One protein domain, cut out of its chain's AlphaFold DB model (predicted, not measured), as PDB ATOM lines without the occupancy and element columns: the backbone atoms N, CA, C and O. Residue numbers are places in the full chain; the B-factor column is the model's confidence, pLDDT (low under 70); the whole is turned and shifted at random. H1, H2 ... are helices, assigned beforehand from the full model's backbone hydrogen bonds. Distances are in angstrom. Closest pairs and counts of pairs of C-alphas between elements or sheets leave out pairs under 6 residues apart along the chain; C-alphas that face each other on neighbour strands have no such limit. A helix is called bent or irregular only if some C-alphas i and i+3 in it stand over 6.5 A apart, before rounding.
ATOM      1  N   PHE A 267     195.983 196.526 112.055       84.88
ATOM      2  CA  PHE A 267     195.758 195.405 111.147       84.88
ATOM      3  C   PHE A 267     195.017 194.243 111.825       84.88
ATOM      4  O   PHE A 267     194.069 193.702 111.254       84.88
ATOM      5  N   ALA A 268     195.421 193.871 113.042       87.69
ATOM      6  CA  ALA A 268     194.783 192.798 113.801       87.69
ATOM      7  C   ALA A 268     193.331 193.139 114.179       87.69
ATOM      8  O   ALA A 268     192.428 192.328 113.957       87.69
ATOM      9  N   ASP A 269     193.089 194.350 114.686       88.50
ATOM     10  CA  ASP A 269     191.765 194.836 115.079       88.50
ATOM     11  C   ASP A 269     190.820 194.873 113.867       88.50
ATOM     12  O   ASP A 269     189.670 194.436 113.951       88.50
ATOM     13  N   PHE A 270     191.312 195.339 112.713       87.75
ATOM     14  CA  PHE A 270     190.549 195.348 111.466       87.75
ATOM     15  C   PHE A 270     190.123 193.940 111.039       87.75
ATOM     16  O   PHE A 270     188.935 193.694 110.824       87.75
ATOM     17  N   TRP A 271     191.060 192.990 110.963       89.50
ATOM     18  CA  TRP A 271     190.732 191.627 110.537       89.50
ATOM     19  C   TRP A 271     189.872 190.875 111.554       89.50
ATOM     20  O   TRP A 271     189.038 190.062 111.156       89.50
ATOM     21  N   THR A 272     189.992 191.196 112.842       91.75
ATOM     22  CA  THR A 272     189.085 190.686 113.880       91.75
ATOM     23  C   THR A 272     187.644 191.128 113.607       91.75
ATOM     24  O   THR A 272     186.738 190.292 113.599       91.75
ATOM     25  N   LYS A 273     187.424 192.410 113.281       89.44
ATOM     26  CA  LYS A 273     186.098 192.929 112.898       89.44
ATOM     27  C   LYS A 273     185.575 192.301 111.607       89.44
ATOM     28  O   LYS A 273     184.423 191.876 111.559       89.44
ATOM     29  N   VAL A 274     186.418 192.206 110.575       89.38
ATOM     30  CA  VAL A 274     186.043 191.592 109.290       89.38
ATOM     31  C   VAL A 274     185.621 190.137 109.484       89.38
ATOM     32  O   VAL A 274     184.595 189.724 108.957       89.38
ATOM     33  N   ASN A 275     186.362 189.356 110.269       87.81
ATOM     34  CA  ASN A 275     186.032 187.949 110.504       87.81
ATOM     35  C   ASN A 275     184.786 187.776 111.390       87.81
ATOM     36  O   ASN A 275     184.003 186.847 111.174       87.81
ATOM     37  N   GLY A 276     184.560 188.704 112.323       89.19
ATOM     38  CA  GLY A 276     183.369 188.744 113.170       89.19
ATOM     39  C   GLY A 276     182.069 189.113 112.442       89.19
ATOM     40  O   GLY A 276     180.991 188.842 112.969       89.19
ATOM     41  N   ILE A 277     182.136 189.667 111.221       92.38
ATOM     42  CA  ILE A 277     180.944 190.156 110.504       92.38
ATOM     43  C   ILE A 277     179.930 189.051 110.177       92.38
ATOM     44  O   ILE A 277     178.737 189.318 110.042       92.38
ATOM     45  N   SER A 278     180.385 187.803 110.055       90.00
ATOM     46  CA  SER A 278     179.548 186.662 109.658       90.00
ATOM     47  C   SER A 278     178.305 186.508 110.541       90.00
ATOM     48  O   SER A 278     177.203 186.325 110.020       90.00
ATOM     49  N   LYS A 279     178.456 186.672 111.860       89.81
ATOM     50  CA  LYS A 279     177.352 186.603 112.823       89.81
ATOM     51  C   LYS A 279     176.321 187.710 112.588       89.81
ATOM     52  O   LYS A 279     175.128 187.428 112.570       89.81
ATOM     53  N   GLN A 280     176.772 188.942 112.349       89.94
ATOM     54  CA  GLN A 280     175.891 190.087 112.086       89.94
ATOM     55  C   GLN A 280     175.085 189.883 110.796       89.94
ATOM     56  O   GLN A 280     173.873 190.089 110.776       89.94
ATOM     57  N   VAL A 281     175.736 189.381 109.740       91.62
ATOM     58  CA  VAL A 281     175.086 189.058 108.459       91.62
ATOM     59  C   VAL A 281     174.036 187.957 108.615       91.62
ATOM     60  O   VAL A 281     172.938 188.072 108.068       91.62
ATOM     61  N   ILE A 282     174.358 186.885 109.349       91.06
ATOM     62  CA  ILE A 282     173.426 185.780 109.607       91.06
ATOM     63  C   ILE A 282     172.210 186.281 110.390       91.06
ATOM     64  O   ILE A 282     171.081 186.039 109.966       91.06
ATOM     65  N   ASN A 283     172.433 187.026 111.475       89.25
ATOM     66  CA  ASN A 283     171.363 187.584 112.298       89.25
ATOM     67  C   ASN A 283     170.438 188.492 111.483       89.25
ATOM     68  O   ASN A 283     169.219 188.337 111.539       89.25
ATOM     69  N   PHE A 284     171.013 189.380 110.668       89.88
ATOM     70  CA  PHE A 284     170.258 190.263 109.783       89.88
ATOM     71  C   PHE A 284     169.369 189.477 108.803       89.88
ATOM     72  O   PHE A 284     168.174 189.753 108.690       89.88
ATOM     73  N   LYS A 285     169.917 188.444 108.140       91.19
ATOM     74  CA  LYS A 285     169.145 187.576 107.233       91.19
ATOM     75  C   LYS A 285     168.032 186.821 107.959       91.19
ATOM     76  O   LYS A 285     166.899 186.810 107.481       91.19
ATOM     77  N   HIS A 286     168.347 186.178 109.086       89.50
ATOM     78  CA  HIS A 286     167.375 185.398 109.856       89.50
ATOM     79  C   HIS A 286     166.215 186.268 110.331       89.50
ATOM     80  O   HIS A 286     165.061 185.889 110.143       89.50
ATOM     81  N   TYR A 287     166.511 187.452 110.869       86.50
ATOM     82  CA  TYR A 287     165.479 188.379 111.317       86.50
ATOM     83  C   TYR A 287     164.604 188.858 110.154       86.50
ATOM     84  O   TYR A 287     163.379 188.809 110.253       86.50
ATOM     85  N   PHE A 288     165.207 189.247 109.021       87.94
ATOM     86  CA  PHE A 288     164.451 189.649 107.831       87.94
ATOM     87  C   PHE A 288     163.484 188.547 107.367       87.94
ATOM     88  O   PHE A 288     162.310 188.818 107.107       87.94
ATOM     89  N   TYR A 289     163.950 187.296 107.282       88.88
ATOM     90  CA  TYR A 289     163.110 186.172 106.866       88.88
ATOM     91  C   TYR A 289     162.025 185.824 107.885       88.88
ATOM     92  O   TYR A 289     160.889 185.561 107.486       88.88
ATOM     93  N   TYR A 290     162.349 185.866 109.178       86.94
ATOM     94  CA  TYR A 290     161.379 185.681 110.251       86.94
ATOM     95  C   TYR A 290     160.250 186.716 110.161       86.94
ATOM     96  O   TYR A 290     159.084 186.339 110.054       86.94
ATOM     97  N   GLN A 291     160.595 188.006 110.100       80.38
ATOM     98  CA  GLN A 291     159.614 189.089 110.013       80.38
ATOM     99  C   GLN A 291     158.764 188.996 108.746       80.38
ATOM    100  O   GLN A 291     157.543 189.146 108.795       80.38
ATOM    101  N   LYS A 292     159.384 188.674 107.605       84.56
ATOM    102  CA  LYS A 292     158.671 188.462 106.340       84.56
ATOM    103  C   LYS A 292     157.658 187.313 106.432       84.56
ATOM    104  O   LYS A 292     156.551 187.437 105.908       84.56
ATOM    105  N   ASN A 293     158.024 186.201 107.070       84.81
ATOM    106  CA  ASN A 293     157.135 185.051 107.238       84.81
ATOM    107  C   ASN A 293     156.004 185.352 108.228       84.81
ATOM    108  O   ASN A 293     154.847 185.069 107.926       84.81
ATOM    109  N   TRP A 294     156.316 185.974 109.368       84.44
ATOM    110  CA  TRP A 294     155.325 186.380 110.365       84.44
ATOM    111  C   TRP A 294     154.288 187.346 109.778       84.44
ATOM    112  O   TRP A 294     153.087 187.129 109.937       84.44
ATOM    113  N   ALA A 295     154.744 188.356 109.034       80.31
ATOM    114  CA  ALA A 295     153.892 189.313 108.331       80.31
ATOM    115  C   ALA A 295     152.930 188.619 107.354       80.31
ATOM    116  O   ALA A 295     151.732 188.895 107.364       80.31
ATOM    117  N   LYS A 296     153.438 187.655 106.568       83.44
ATOM    118  CA  LYS A 296     152.631 186.868 105.622       83.44
ATOM    119  C   LYS A 296     151.559 186.031 106.326       83.44
ATOM    120  O   LYS A 296     150.430 185.992 105.857       83.44
ATOM    121  N   VAL A 297     151.910 185.361 107.425       87.44
ATOM    122  CA  VAL A 297     150.977 184.507 108.183       87.44
ATOM    123  C   VAL A 297     149.883 185.332 108.862       87.44
ATOM    124  O   VAL A 297     148.742 184.894 108.927       87.44
ATOM    125  N   ASN A 298     150.214 186.536 109.336       81.44
ATOM    126  CA  ASN A 298     149.290 187.381 110.095       81.44
ATOM    127  C   ASN A 298     148.592 188.460 109.251       81.44
ATOM    128  O   ASN A 298     147.875 189.280 109.816       81.44
ATOM    129  N   ASN A 299     148.821 188.493 107.932       79.62
ATOM    130  CA  ASN A 299     148.358 189.553 107.029       79.62
ATOM    131  C   ASN A 299     148.687 190.975 107.542       79.62
ATOM    132  O   ASN A 299     147.855 191.880 107.512       79.62
ATOM    133  N   LYS A 300     149.904 191.152 108.073       75.94
ATOM    134  CA  LYS A 300     150.404 192.412 108.648       75.94
ATOM    135  C   LYS A 300     151.553 192.968 107.814       75.94
ATOM    136  O   LYS A 300     152.273 192.214 107.166       75.94
ATOM    137  N   HIS A 301     151.768 194.281 107.873       68.81
ATOM    138  CA  HIS A 301     152.967 194.900 107.305       68.81
ATOM    139  C   HIS A 301     154.210 194.575 108.147       68.81
ATOM    140  O   HIS A 301     154.139 194.411 109.366       68.81
ATOM    141  N   VAL A 302     155.361 194.469 107.480       66.50
ATOM    142  CA  VAL A 302     156.650 194.177 108.119       66.50
ATOM    143  C   VAL A 302     157.130 195.430 108.852       66.50
ATOM    144  O   VAL A 302     157.511 196.405 108.210       66.50
ATOM    145  N   ASN A 303     157.161 195.402 110.185       62.47
ATOM    146  CA  ASN A 303     157.794 196.464 110.964       62.47
ATOM    147  C   ASN A 303     159.284 196.138 111.157       62.47
ATOM    148  O   ASN A 303     159.637 195.216 111.889       62.47
ATOM    149  N   LEU A 304     160.156 196.880 110.471       65.94
ATOM    150  CA  LEU A 304     161.617 196.756 110.578       65.94
ATOM    151  C   LEU A 304     162.243 197.880 111.427       65.94
ATOM    152  O   LEU A 304     163.446 198.109 111.341       65.94
ATOM    153  N   GLY A 305     161.442 198.593 112.224       60.12
ATOM    154  CA  GLY A 305     161.892 199.687 113.093       60.12
ATOM    155  C   GLY A 305     162.371 199.261 114.487       60.12
ATOM    156  O   GLY A 305     162.651 200.121 115.314       60.12
ATOM    157  N   ASP A 306     162.447 197.959 114.778       66.88
ATOM    158  CA  ASP A 306     162.942 197.448 116.063       66.88
ATOM    159  C   ASP A 306     164.421 197.820 116.267       66.88
ATOM    160  O   ASP A 306     165.267 197.583 115.397       66.88
ATOM    161  N   TYR A 307     164.745 198.373 117.436       59.59
ATOM    162  CA  TYR A 307     166.091 198.817 117.802       59.59
ATOM    163  C   TYR A 307     167.128 197.690 117.654       59.59
ATOM    164  O   TYR A 307     168.201 197.903 117.087       59.59
ATOM    165  N   ASN A 308     166.772 196.460 118.044       66.25
ATOM    166  CA  ASN A 308     167.657 195.291 117.938       66.25
ATOM    167  C   ASN A 308     167.935 194.885 116.480       66.25
ATOM    168  O   ASN A 308     168.997 194.348 116.146       66.25
ATOM    169  N   TYR A 309     166.983 195.135 115.581       75.12
ATOM    170  CA  TYR A 309     167.177 194.917 114.150       75.12
ATOM    171  C   TYR A 309     168.039 196.015 113.531       75.12
ATOM    172  O   TYR A 309     168.954 195.715 112.757       75.12
ATOM    173  N   LEU A 310     167.783 197.273 113.905       72.12
ATOM    174  CA  LEU A 310     168.547 198.422 113.438       72.12
ATOM    175  C   LEU A 310     170.027 198.304 113.802       72.12
ATOM    176  O   LEU A 310     170.855 198.704 112.999       72.12
ATOM    177  N   GLU A 311     170.418 197.696 114.922       76.69
ATOM    178  CA  GLU A 311     171.840 197.434 115.213       76.69
ATOM    179  C   GLU A 311     172.521 196.558 114.148       76.69
ATOM    180  O   GLU A 311     173.674 196.789 113.768       76.69
ATOM    181  N   ASN A 312     171.782 195.593 113.603       82.25
ATOM    182  CA  ASN A 312     172.280 194.622 112.639       82.25
ATOM    183  C   ASN A 312     172.105 195.063 111.179       82.25
ATOM    184  O   ASN A 312     172.563 194.350 110.295       82.25
ATOM    185  N   SER A 313     171.469 196.199 110.888       84.19
ATOM    186  CA  SER A 313     171.308 196.673 109.509       84.19
ATOM    187  C   SER A 313     172.543 197.444 109.001       84.19
ATOM    188  O   SER A 313     173.364 197.907 109.801       84.19
ATOM    189  N   PRO A 314     172.728 197.589 107.674       88.25
ATOM    190  CA  PRO A 314     173.801 198.411 107.117       88.25
ATOM    191  C   PRO A 314     173.720 199.878 107.552       88.25
ATOM    192  O   PRO A 314     172.662 200.494 107.450       88.25
ATOM    193  N   ASN A 315     174.842 200.474 107.966       84.00
ATOM    194  CA  ASN A 315     174.868 201.843 108.498       84.00
ATOM    195  C   ASN A 315     174.332 202.896 107.518       84.00
ATOM    196  O   ASN A 315     173.585 203.779 107.928       84.00
ATOM    197  N   PHE A 316     174.658 202.802 106.223       80.19
ATOM    198  CA  PHE A 316     174.120 203.758 105.247       80.19
ATOM    199  C   PHE A 316     172.601 203.664 105.112       80.19
ATOM    200  O   PHE A 316     171.954 204.679 104.904       80.19
ATOM    201  N   LEU A 317     172.036 202.464 105.269       79.75
ATOM    202  CA  LEU A 317     170.595 202.263 105.200       79.75
ATOM    203  C   LEU A 317     169.898 202.878 106.418       79.75
ATOM    204  O   LEU A 317     168.792 203.382 106.293       79.75
ATOM    205  N   LYS A 318     170.552 202.878 107.587       77.50
ATOM    206  CA  LYS A 318     170.064 203.595 108.773       77.50
ATOM    207  C   LYS A 318     170.063 205.100 108.519       77.50
ATOM    208  O   LYS A 318     169.037 205.735 108.682       77.50
ATOM    209  N   ASN A 319     171.182 205.659 108.063       70.62
ATOM    210  CA  ASN A 319     171.314 207.108 107.893       70.62
ATOM    211  C   ASN A 319     170.392 207.666 106.795       70.62
ATOM    212  O   ASN A 319     169.784 208.707 106.990       70.62
ATOM    213  N   GLU A 320     170.254 206.972 105.658       68.50
ATOM    214  CA  GLU A 320     169.402 207.422 104.542       68.50
ATOM    215  C   GLU A 320     167.902 207.444 104.891       68.50
ATOM    216  O   GLU A 320     167.156 208.187 104.260       68.50
ATOM    217  N   TYR A 321     167.464 206.636 105.863       65.12
ATOM    218  CA  TYR A 321     166.042 206.404 106.142       65.12
ATOM    219  C   TYR A 321     165.595 206.803 107.555       65.12
ATOM    220  O   TYR A 321     164.411 207.019 107.759       65.12
ATOM    221  N   LEU A 322     166.503 206.928 108.531       62.53
ATOM    222  CA  LEU A 322     166.180 207.484 109.855       62.53
ATOM    223  C   LEU A 322     166.120 209.021 109.842       62.53
ATOM    224  O   LEU A 322     165.571 209.610 110.766       62.53
ATOM    225  N   GLU A 323     166.686 209.671 108.818       55.53
ATOM    226  CA  GLU A 323     166.682 211.134 108.660       55.53
ATOM    227  C   GLU A 323     165.487 211.657 107.832       55.53
ATOM    228  O   GLU A 323     165.336 212.869 107.683       55.53
ATOM    229  N   GLY A 324     164.627 210.778 107.300       54.56
ATOM    230  CA  GLY A 324     163.444 211.161 106.524       54.56
ATOM    231  C   GLY A 324     162.185 210.432 106.989       54.56
ATOM    232  O   GLY A 324     162.191 209.214 107.102       54.56
ATOM    233  N   ASP A 325     161.086 211.169 107.184       46.06
ATOM    234  CA  ASP A 325     159.741 210.647 107.511       46.06
ATOM    235  C   ASP A 325     159.089 209.834 106.361       46.06
ATOM    236  O   ASP A 325     157.866 209.718 106.272       46.06
ATOM    237  N   SER A 326     159.870 209.291 105.424       50.50
ATOM    238  CA  SER A 326     159.355 208.667 104.204       50.50
ATOM    239  C   SER A 326     159.141 207.153 104.331       50.50
ATOM    240  O   SER A 326     160.067 206.384 104.576       50.50
ATOM    241  N   ASP A 327     157.884 206.760 104.092       58.44
ATOM    242  CA  ASP A 327     157.323 205.439 103.780       58.44
ATOM    243  C   ASP A 327     158.148 204.195 104.164       58.44
ATOM    244  O   ASP A 327     159.040 203.732 103.443       58.44
ATOM    245  N   ILE A 328     157.707 203.552 105.251       62.69
ATOM    246  CA  ILE A 328     158.133 202.235 105.766       62.69
ATOM    247  C   ILE A 328     158.271 201.169 104.652       62.69
ATOM    248  O   ILE A 328     159.133 200.284 104.723       62.69
ATOM    249  N   ASP A 329     157.470 201.267 103.587       64.75
ATOM    250  CA  ASP A 329     157.495 200.352 102.444       64.75
ATOM    251  C   ASP A 329     158.782 200.435 101.600       64.75
ATOM    252  O   ASP A 329     159.259 199.403 101.106       64.75
ATOM    253  N   ASP A 330     159.393 201.618 101.441       71.25
ATOM    254  CA  ASP A 330     160.669 201.722 100.720       71.25
ATOM    255  C   ASP A 330     161.819 201.160 101.568       71.25
ATOM    256  O   ASP A 330     162.675 200.434 101.051       71.25
ATOM    257  N   PHE A 331     161.776 201.358 102.890       71.44
ATOM    258  CA  PHE A 331     162.749 200.780 103.819       71.44
ATOM    259  C   PHE A 331     162.735 199.241 103.791       71.44
ATOM    260  O   PHE A 331     163.783 198.597 103.649       71.44
ATOM    261  N   ALA A 332     161.555 198.616 103.843       74.94
ATOM    262  CA  ALA A 332     161.421 197.160 103.728       74.94
ATOM    263  C   ALA A 332     161.924 196.630 102.373       74.94
ATOM    264  O   ALA A 332     162.635 195.616 102.303       74.94
ATOM    265  N   ARG A 333     161.625 197.354 101.287       79.25
ATOM    266  CA  ARG A 333     162.085 197.022  99.934       79.25
ATOM    267  C   ARG A 333     163.606 197.103  99.803       79.25
ATOM    268  O   ARG A 333     164.198 196.240  99.147       79.25
ATOM    269  N   GLN A 334     164.262 198.092 100.412       81.44
ATOM    270  CA  GLN A 334     165.726 198.168 100.408       81.44
ATOM    271  C   GLN A 334     166.365 197.038 101.215       81.44
ATOM    272  O   GLN A 334     167.284 196.391 100.714       81.44
ATOM    273  N   ASN A 335     165.845 196.727 102.407       84.62
ATOM    274  CA  ASN A 335     166.326 195.593 103.201       84.62
ATOM    275  C   ASN A 335     166.269 194.277 102.404       84.62
ATOM    276  O   ASN A 335     167.249 193.529 102.357       84.62
ATOM    277  N   GLN A 336     165.182 194.038 101.661       86.94
ATOM    278  CA  GLN A 336     165.089 192.883 100.763       86.94
ATOM    279  C   GLN A 336     166.185 192.882  99.684       86.94
ATOM    280  O   GLN A 336     166.756 191.832  99.370       86.94
ATOM    281  N   LYS A 337     166.482 194.041  99.080       88.38
ATOM    282  CA  LYS A 337     167.550 194.152  98.075       88.38
ATOM    283  C   LYS A 337     168.929 193.878  98.684       88.38
ATOM    284  O   LYS A 337     169.746 193.236  98.022       88.38
ATOM    285  N   ILE A 338     169.171 194.309  99.923       89.81
ATOM    286  CA  ILE A 338     170.401 194.030 100.679       89.81
ATOM    287  C   ILE A 338     170.550 192.528 100.922       89.81
ATOM    288  O   ILE A 338     171.595 191.971 100.590       89.81
ATOM    289  N   VAL A 339     169.505 191.851 101.411       91.19
ATOM    290  CA  VAL A 339     169.527 190.392 101.633       91.19
ATOM    291  C   VAL A 339     169.841 189.640 100.338       91.19
ATOM    292  O   VAL A 339     170.769 188.833 100.308       91.19
ATOM    293  N   LYS A 340     169.179 189.987  99.225       91.50
ATOM    294  CA  LYS A 340     169.489 189.410  97.901       91.50
ATOM    295  C   LYS A 340     170.927 189.689  97.448       91.50
ATOM    296  O   LYS A 340     171.501 188.918  96.679       91.50
ATOM    297  N   CYS A 341     171.501 190.819  97.853       90.12
ATOM    298  CA  CYS A 341     172.888 191.168  97.558       90.12
ATOM    299  C   CYS A 341     173.864 190.280  98.345       90.12
ATOM    300  O   CYS A 341     174.796 189.733  97.762       90.12
ATOM    301  N   ILE A 342     173.598 190.070  99.636       92.50
ATOM    302  CA  ILE A 342     174.371 189.174 100.508       92.50
ATOM    303  C   ILE A 342     174.361 187.746  99.955       92.50
ATOM    304  O   ILE A 342     175.421 187.153  99.776       92.50
ATOM    305  N   GLU A 343     173.185 187.211  99.618       92.88
ATOM    306  CA  GLU A 343     173.048 185.861  99.051       92.88
ATOM    307  C   GLU A 343     173.798 185.714  97.725       92.88
ATOM    308  O   GLU A 343     174.443 184.697  97.454       92.88
ATOM    309  N   PHE A 344     173.758 186.759  96.897       91.12
ATOM    310  CA  PHE A 344     174.550 186.814  95.679       91.12
ATOM    311  C   PHE A 344     176.055 186.721  95.984       91.12
ATOM    312  O   PHE A 344     176.748 185.922  95.346       91.12
ATOM    313  N   TYR A 345     176.564 187.481  96.961       88.94
ATOM    314  CA  TYR A 345     177.974 187.420  97.360       88.94
ATOM    315  C   TYR A 345     178.350 186.058  97.949       88.94
ATOM    316  O   TYR A 345     179.402 185.527  97.602       88.94
ATOM    317  N   GLU A 346     177.490 185.454  98.771       90.31
ATOM    318  CA  GLU A 346     177.685 184.103  99.313       90.31
ATOM    319  C   GLU A 346     177.806 183.048  98.212       90.31
ATOM    320  O   GLU A 346     178.696 182.199  98.271       90.31
ATOM    321  N   LYS A 347     176.969 183.141  97.172       90.00
ATOM    322  CA  LYS A 347     176.988 182.213  96.036       90.00
ATOM    323  C   LYS A 347     178.182 182.431  95.105       90.00
ATOM    324  O   LYS A 347     178.725 181.467  94.565       90.00
ATOM    325  N   LYS A 348     178.561 183.688  94.850       87.12
ATOM    326  CA  LYS A 348     179.594 184.029  93.856       87.12
ATOM    327  C   LYS A 348     181.010 184.064  94.421       87.12
ATOM    328  O   LYS A 348     181.949 183.814  93.671       87.12
ATOM    329  N   ILE A 349     181.182 184.353  95.708       86.75
ATOM    330  CA  ILE A 349     182.494 184.530  96.336       86.75
ATOM    331  C   ILE A 349     182.733 183.378  97.308       86.75
ATOM    332  O   ILE A 349     182.315 183.406  98.467       86.75
ATOM    333  N   LYS A 350     183.420 182.345  96.808       86.06
ATOM    334  CA  LYS A 350     183.748 181.137  97.580       86.06
ATOM    335  C   LYS A 350     184.807 181.394  98.657       86.06
ATOM    336  O   LYS A 350     184.783 180.741  99.691       86.06
ATOM    337  N   GLU A 351     185.700 182.356  98.426       88.00
ATOM    338  CA  GLU A 351     186.773 182.761  99.343       88.00
ATOM    339  C   GLU A 351     186.197 183.443 100.603       88.00
ATOM    340  O   GLU A 351     185.711 184.579 100.511       88.00
ATOM    341  N   PRO A 352     186.268 182.816 101.797       87.44
ATOM    342  CA  PRO A 352     185.600 183.330 102.995       87.44
ATOM    343  C   PRO A 352     186.104 184.710 103.428       87.44
ATOM    344  O   PRO A 352     185.298 185.580 103.739       87.44
ATOM    345  N   LEU A 353     187.421 184.944 103.386       84.69
ATOM    346  CA  LEU A 353     188.024 186.229 103.765       84.69
ATOM    347  C   LEU A 353     187.559 187.376 102.862       84.69
ATOM    348  O   LEU A 353     187.241 188.462 103.343       84.69
ATOM    349  N   LYS A 354     187.476 187.131 101.552       84.25
ATOM    350  CA  LYS A 354     187.023 188.126 100.574       84.25
ATOM    351  C   LYS A 354     185.534 188.419 100.717       84.25
ATOM    352  O   LYS A 354     185.127 189.577 100.683       84.25
ATOM    353  N   ARG A 355     184.727 187.375 100.924       89.12
ATOM    354  CA  ARG A 355     183.293 187.510 101.194       89.12
ATOM    355  C   ARG A 355     183.038 188.289 102.483       89.12
ATOM    356  O   ARG A 355     182.245 189.225 102.475       89.12
ATOM    357  N   ASN A 356     183.736 187.940 103.562       90.31
ATOM    358  CA  ASN A 356     183.643 188.640 104.840       90.31
ATOM    359  C   ASN A 356     184.046 190.106 104.693       90.31
ATOM    360  O   ASN A 356     183.352 190.973 105.203       90.31
ATOM    361  N   PHE A 357     185.102 190.409 103.938       87.69
ATOM    362  CA  PHE A 357     185.489 191.795 103.690       87.69
ATOM    363  C   PHE A 357     184.407 192.590 102.944       87.69
ATOM    364  O   PHE A 357     184.062 193.689 103.366       87.69
ATOM    365  N   ILE A 358     183.811 192.030 101.887       86.94
ATOM    366  CA  ILE A 358     182.731 192.702 101.139       86.94
ATOM    367  C   ILE A 358     181.487 192.896 102.013       86.94
ATOM    368  O   ILE A 358     180.879 193.966 101.983       86.94
ATOM    369  N   ASN A 359     181.136 191.904 102.832       89.88
ATOM    370  CA  ASN A 359     180.048 192.021 103.800       89.88
ATOM    371  C   ASN A 359     180.358 193.056 104.893       89.88
ATOM    372  O   ASN A 359     179.490 193.842 105.258       89.88
ATOM    373  N   TYR A 360     181.599 193.117 105.373       90.69
ATOM    374  CA  TYR A 360     182.047 194.158 106.295       90.69
ATOM    375  C   TYR A 360     181.893 195.545 105.668       90.69
ATOM    376  O   TYR A 360     181.339 196.442 106.306       90.69
ATOM    377  N   CYS A 361     182.307 195.710 104.407       84.81
ATOM    378  CA  CYS A 361     182.118 196.960 103.681       84.81
ATOM    379  C   CYS A 361     180.640 197.319 103.551       84.81
ATOM    380  O   CYS A 361     180.277 198.460 103.810       84.81
ATOM    381  N   LEU A 362     179.782 196.352 103.224       88.19
ATOM    382  CA  LEU A 362     178.341 196.560 103.142       88.19
ATOM    383  C   LEU A 362     177.754 197.113 104.442       88.19
ATOM    384  O   LEU A 362     176.964 198.047 104.389       88.19
ATOM    385  N   PHE A 363     178.142 196.562 105.588       88.81
ATOM    386  CA  PHE A 363     177.525 196.917 106.864       88.81
ATOM    387  C   PHE A 363     178.103 198.199 107.469       88.81
ATOM    388  O   PHE A 363     177.365 198.951 108.102       88.81
ATOM    389  N   ASN A 364     179.394 198.469 107.254       84.38
ATOM    390  CA  ASN A 364     180.107 199.502 108.007       84.38
ATOM    391  C   ASN A 364     180.655 200.656 107.168       84.38
ATOM    392  O   ASN A 364     180.840 201.745 107.700       84.38
ATOM    393  N   GLU A 365     180.944 200.433 105.888       79.38
ATOM    394  CA  GLU A 365     181.797 201.344 105.118       79.38
ATOM    395  C   GLU A 365     181.116 201.926 103.880       79.38
ATOM    396  O   GLU A 365     181.402 203.053 103.475       79.38
ATOM    397  N   PHE A 366     180.219 201.162 103.250       78.62
ATOM    398  CA  PHE A 366     179.393 201.688 102.182       78.62
ATOM    399  C   PHE A 366     178.500 202.777 102.716       78.62
ATOM    400  O   PHE A 366     178.095 202.810 103.874       78.62
ATOM    401  N   SER A 367     178.253 203.704 101.812       73.81
ATOM    402  CA  SER A 367     177.852 205.040 102.173       73.81
ATOM    403  C   SER A 367     176.530 205.428 101.521       73.81
ATOM    404  O   SER A 367     175.967 206.457 101.875       73.81
ATOM    405  N   SER A 368     176.077 204.592 100.580       75.06
ATOM    406  CA  SER A 368     174.775 204.619  99.935       75.06
ATOM    407  C   SER A 368     174.460 203.267  99.290       75.06
ATOM    408  O   SER A 368     175.358 202.460  99.004       75.06
ATOM    409  N   TRP A 369     173.191 203.047  98.944       80.50
ATOM    410  CA  TRP A 369     172.785 201.875  98.159       80.50
ATOM    411  C   TRP A 369     173.445 201.811  96.766       80.50
ATOM    412  O   TRP A 369     173.743 200.726  96.252       80.50
ATOM    413  N   ASN A 370     173.736 202.962  96.154       76.12
ATOM    414  CA  ASN A 370     174.395 203.020  94.846       76.12
ATOM    415  C   ASN A 370     175.821 202.445  94.884       76.12
ATOM    416  O   ASN A 370     176.228 201.761  93.938       76.12
ATOM    417  N   ASP A 371     176.549 202.654  95.985       72.31
ATOM    418  CA  ASP A 371     177.887 202.085  96.192       72.31
ATOM    419  C   ASP A 371     177.833 200.552  96.257       72.31
ATOM    420  O   ASP A 371     178.649 199.854  95.641       72.31
ATOM    421  N   CYS A 372     176.817 200.021  96.941       78.38
ATOM    422  CA  CYS A 372     176.556 198.589  97.017       78.38
ATOM    423  C   CYS A 372     176.233 197.996  95.633       78.38
ATOM    424  O   CYS A 372     176.857 197.017  95.215       78.38
ATOM    425  N   LEU A 373     175.314 198.615  94.880       81.81
ATOM    426  CA  LEU A 373     174.957 198.166  93.527       81.81
ATOM    427  C   LEU A 373     176.149 198.181  92.571       81.81
ATOM    428  O   LEU A 373     176.306 197.263  91.762       81.81
ATOM    429  N   ARG A 374     176.988 199.215  92.656       76.38
ATOM    430  CA  ARG A 374     178.222 199.306  91.875       76.38
ATOM    431  C   ARG A 374     179.139 198.120  92.177       76.38
ATOM    432  O   ARG A 374     179.543 197.426  91.246       76.38
ATOM    433  N   THR A 375     179.387 197.836  93.455       78.06
ATOM    434  CA  THR A 375     180.201 196.688  93.897       78.06
ATOM    435  C   THR A 375     179.637 195.358  93.394       78.06
ATOM    436  O   THR A 375     180.374 194.515  92.869       78.06
ATOM    437  N   LYS A 376     178.311 195.184  93.468       82.88
ATOM    438  CA  LYS A 376     177.625 193.994  92.958       82.88
ATOM    439  C   LYS A 376     177.840 193.803  91.455       82.88
ATOM    440  O   LYS A 376     178.293 192.735  91.047       82.88
ATOM    441  N   ARG A 377     177.605 194.839  90.638       80.94
ATOM    442  CA  ARG A 377     177.794 194.787  89.169       80.94
ATOM    443  C   ARG A 377     179.221 194.426  88.776       80.94
ATOM    444  O   ARG A 377     179.447 193.662  87.842       80.94
ATOM    445  N   LEU A 378     180.198 194.952  89.508       74.38
ATOM    446  CA  LEU A 378     181.605 194.623  89.286       74.38
ATOM    447  C   LEU A 378     181.889 193.149  89.607       74.38
ATOM    448  O   LEU A 378     182.831 192.566  89.071       74.38
ATOM    449  N   THR A 379     181.077 192.520  90.463       75.75
ATOM    450  CA  THR A 379     181.262 191.116  90.887       75.75
ATOM    451  C   THR A 379     180.685 190.201  89.834       75.75
ATOM    452  O   THR A 379     181.294 189.203  89.465       75.75
ATOM    453  N   GLU A 380     179.544 190.609  89.286       75.00
ATOM    454  CA  GLU A 380     178.907 189.977  88.139       75.00
ATOM    455  C   GLU A 380     179.815 190.008  86.903       75.00
ATOM    456  O   GLU A 380     179.974 188.983  86.247       75.00
ATOM    457  N   ALA A 381     180.469 191.142  86.629       71.38
ATOM    458  CA  ALA A 381     181.340 191.312  85.465       71.38
ATOM    459  C   ALA A 381     182.610 190.440  85.474       71.38
ATOM    460  O   ALA A 381     183.192 190.238  84.418       71.38
ATOM    461  N   ARG A 382     183.046 189.935  86.635       63.09
ATOM    462  CA  ARG A 382     184.214 189.040  86.772       63.09
ATOM    463  C   ARG A 382     183.852 187.555  86.646       63.09
ATOM    464  O   ARG A 382     184.737 186.714  86.562       63.09
ATOM    465  N   GLY A 383     182.560 187.229  86.714       54.50
ATOM    466  CA  GLY A 383     182.048 185.863  86.571       54.50
ATOM    467  C   GLY A 383     181.632 185.494  85.144       54.50
ATOM    468  O   GLY A 383     181.023 184.440  84.972       54.50
TER     469      GLY A 383
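What this domain is: This is residues 267 to 383 of the 384 residues of an uncharacterized protein of Mycoplasmataceae bacterium RV_VA103A (UniProt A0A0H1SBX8). The long, nearly straight H1 runs along one side and H4 crosses it; H5 and H6 lie beside H4, while short H2 packs on H1 and H3 on H5. The printed part has 117 residues and six named helices, H1 to H6 in order: all helix. It is compact, with a radius of gyration of the C-alphas of 14.6 A and spans of 43 by 29 by 24 A.

How they stand to each other: Assigned as one helix by its hydrogen bonds, H1 is bent: C-alphas 275 and 278 are 6.7 A apart, between arms H1a, residues 267 to 275, and H1b, 278 to 298. H4, residues 328 to 348, touches H1b with 335 to 342 alone, at a steep tilt of 49 degrees; the closest C-alphas, Val 339 and Lys 285, are 6.3 A apart. With H5, 352 to 365, and H6, 369 to 380, it forms an up-and-down bundle, each running against the one before. O i to N i+4 pairs are within hydrogen-bond range throughout, except in H2, 307 to 312, 1 of 2, and H3, 315 to 322, 3 of 4.

Where its parts are: H4 is 30.6 A long; C-alpha 267 is at (195.758, 195.405, 111.147), C-alpha 380 at (178.907, 189.977, 88.139).

The domain as a whole: The printed part has no cut and no long link; pLDDT is under 70 at 301 to 308, 320 to 329 and 382 to 383.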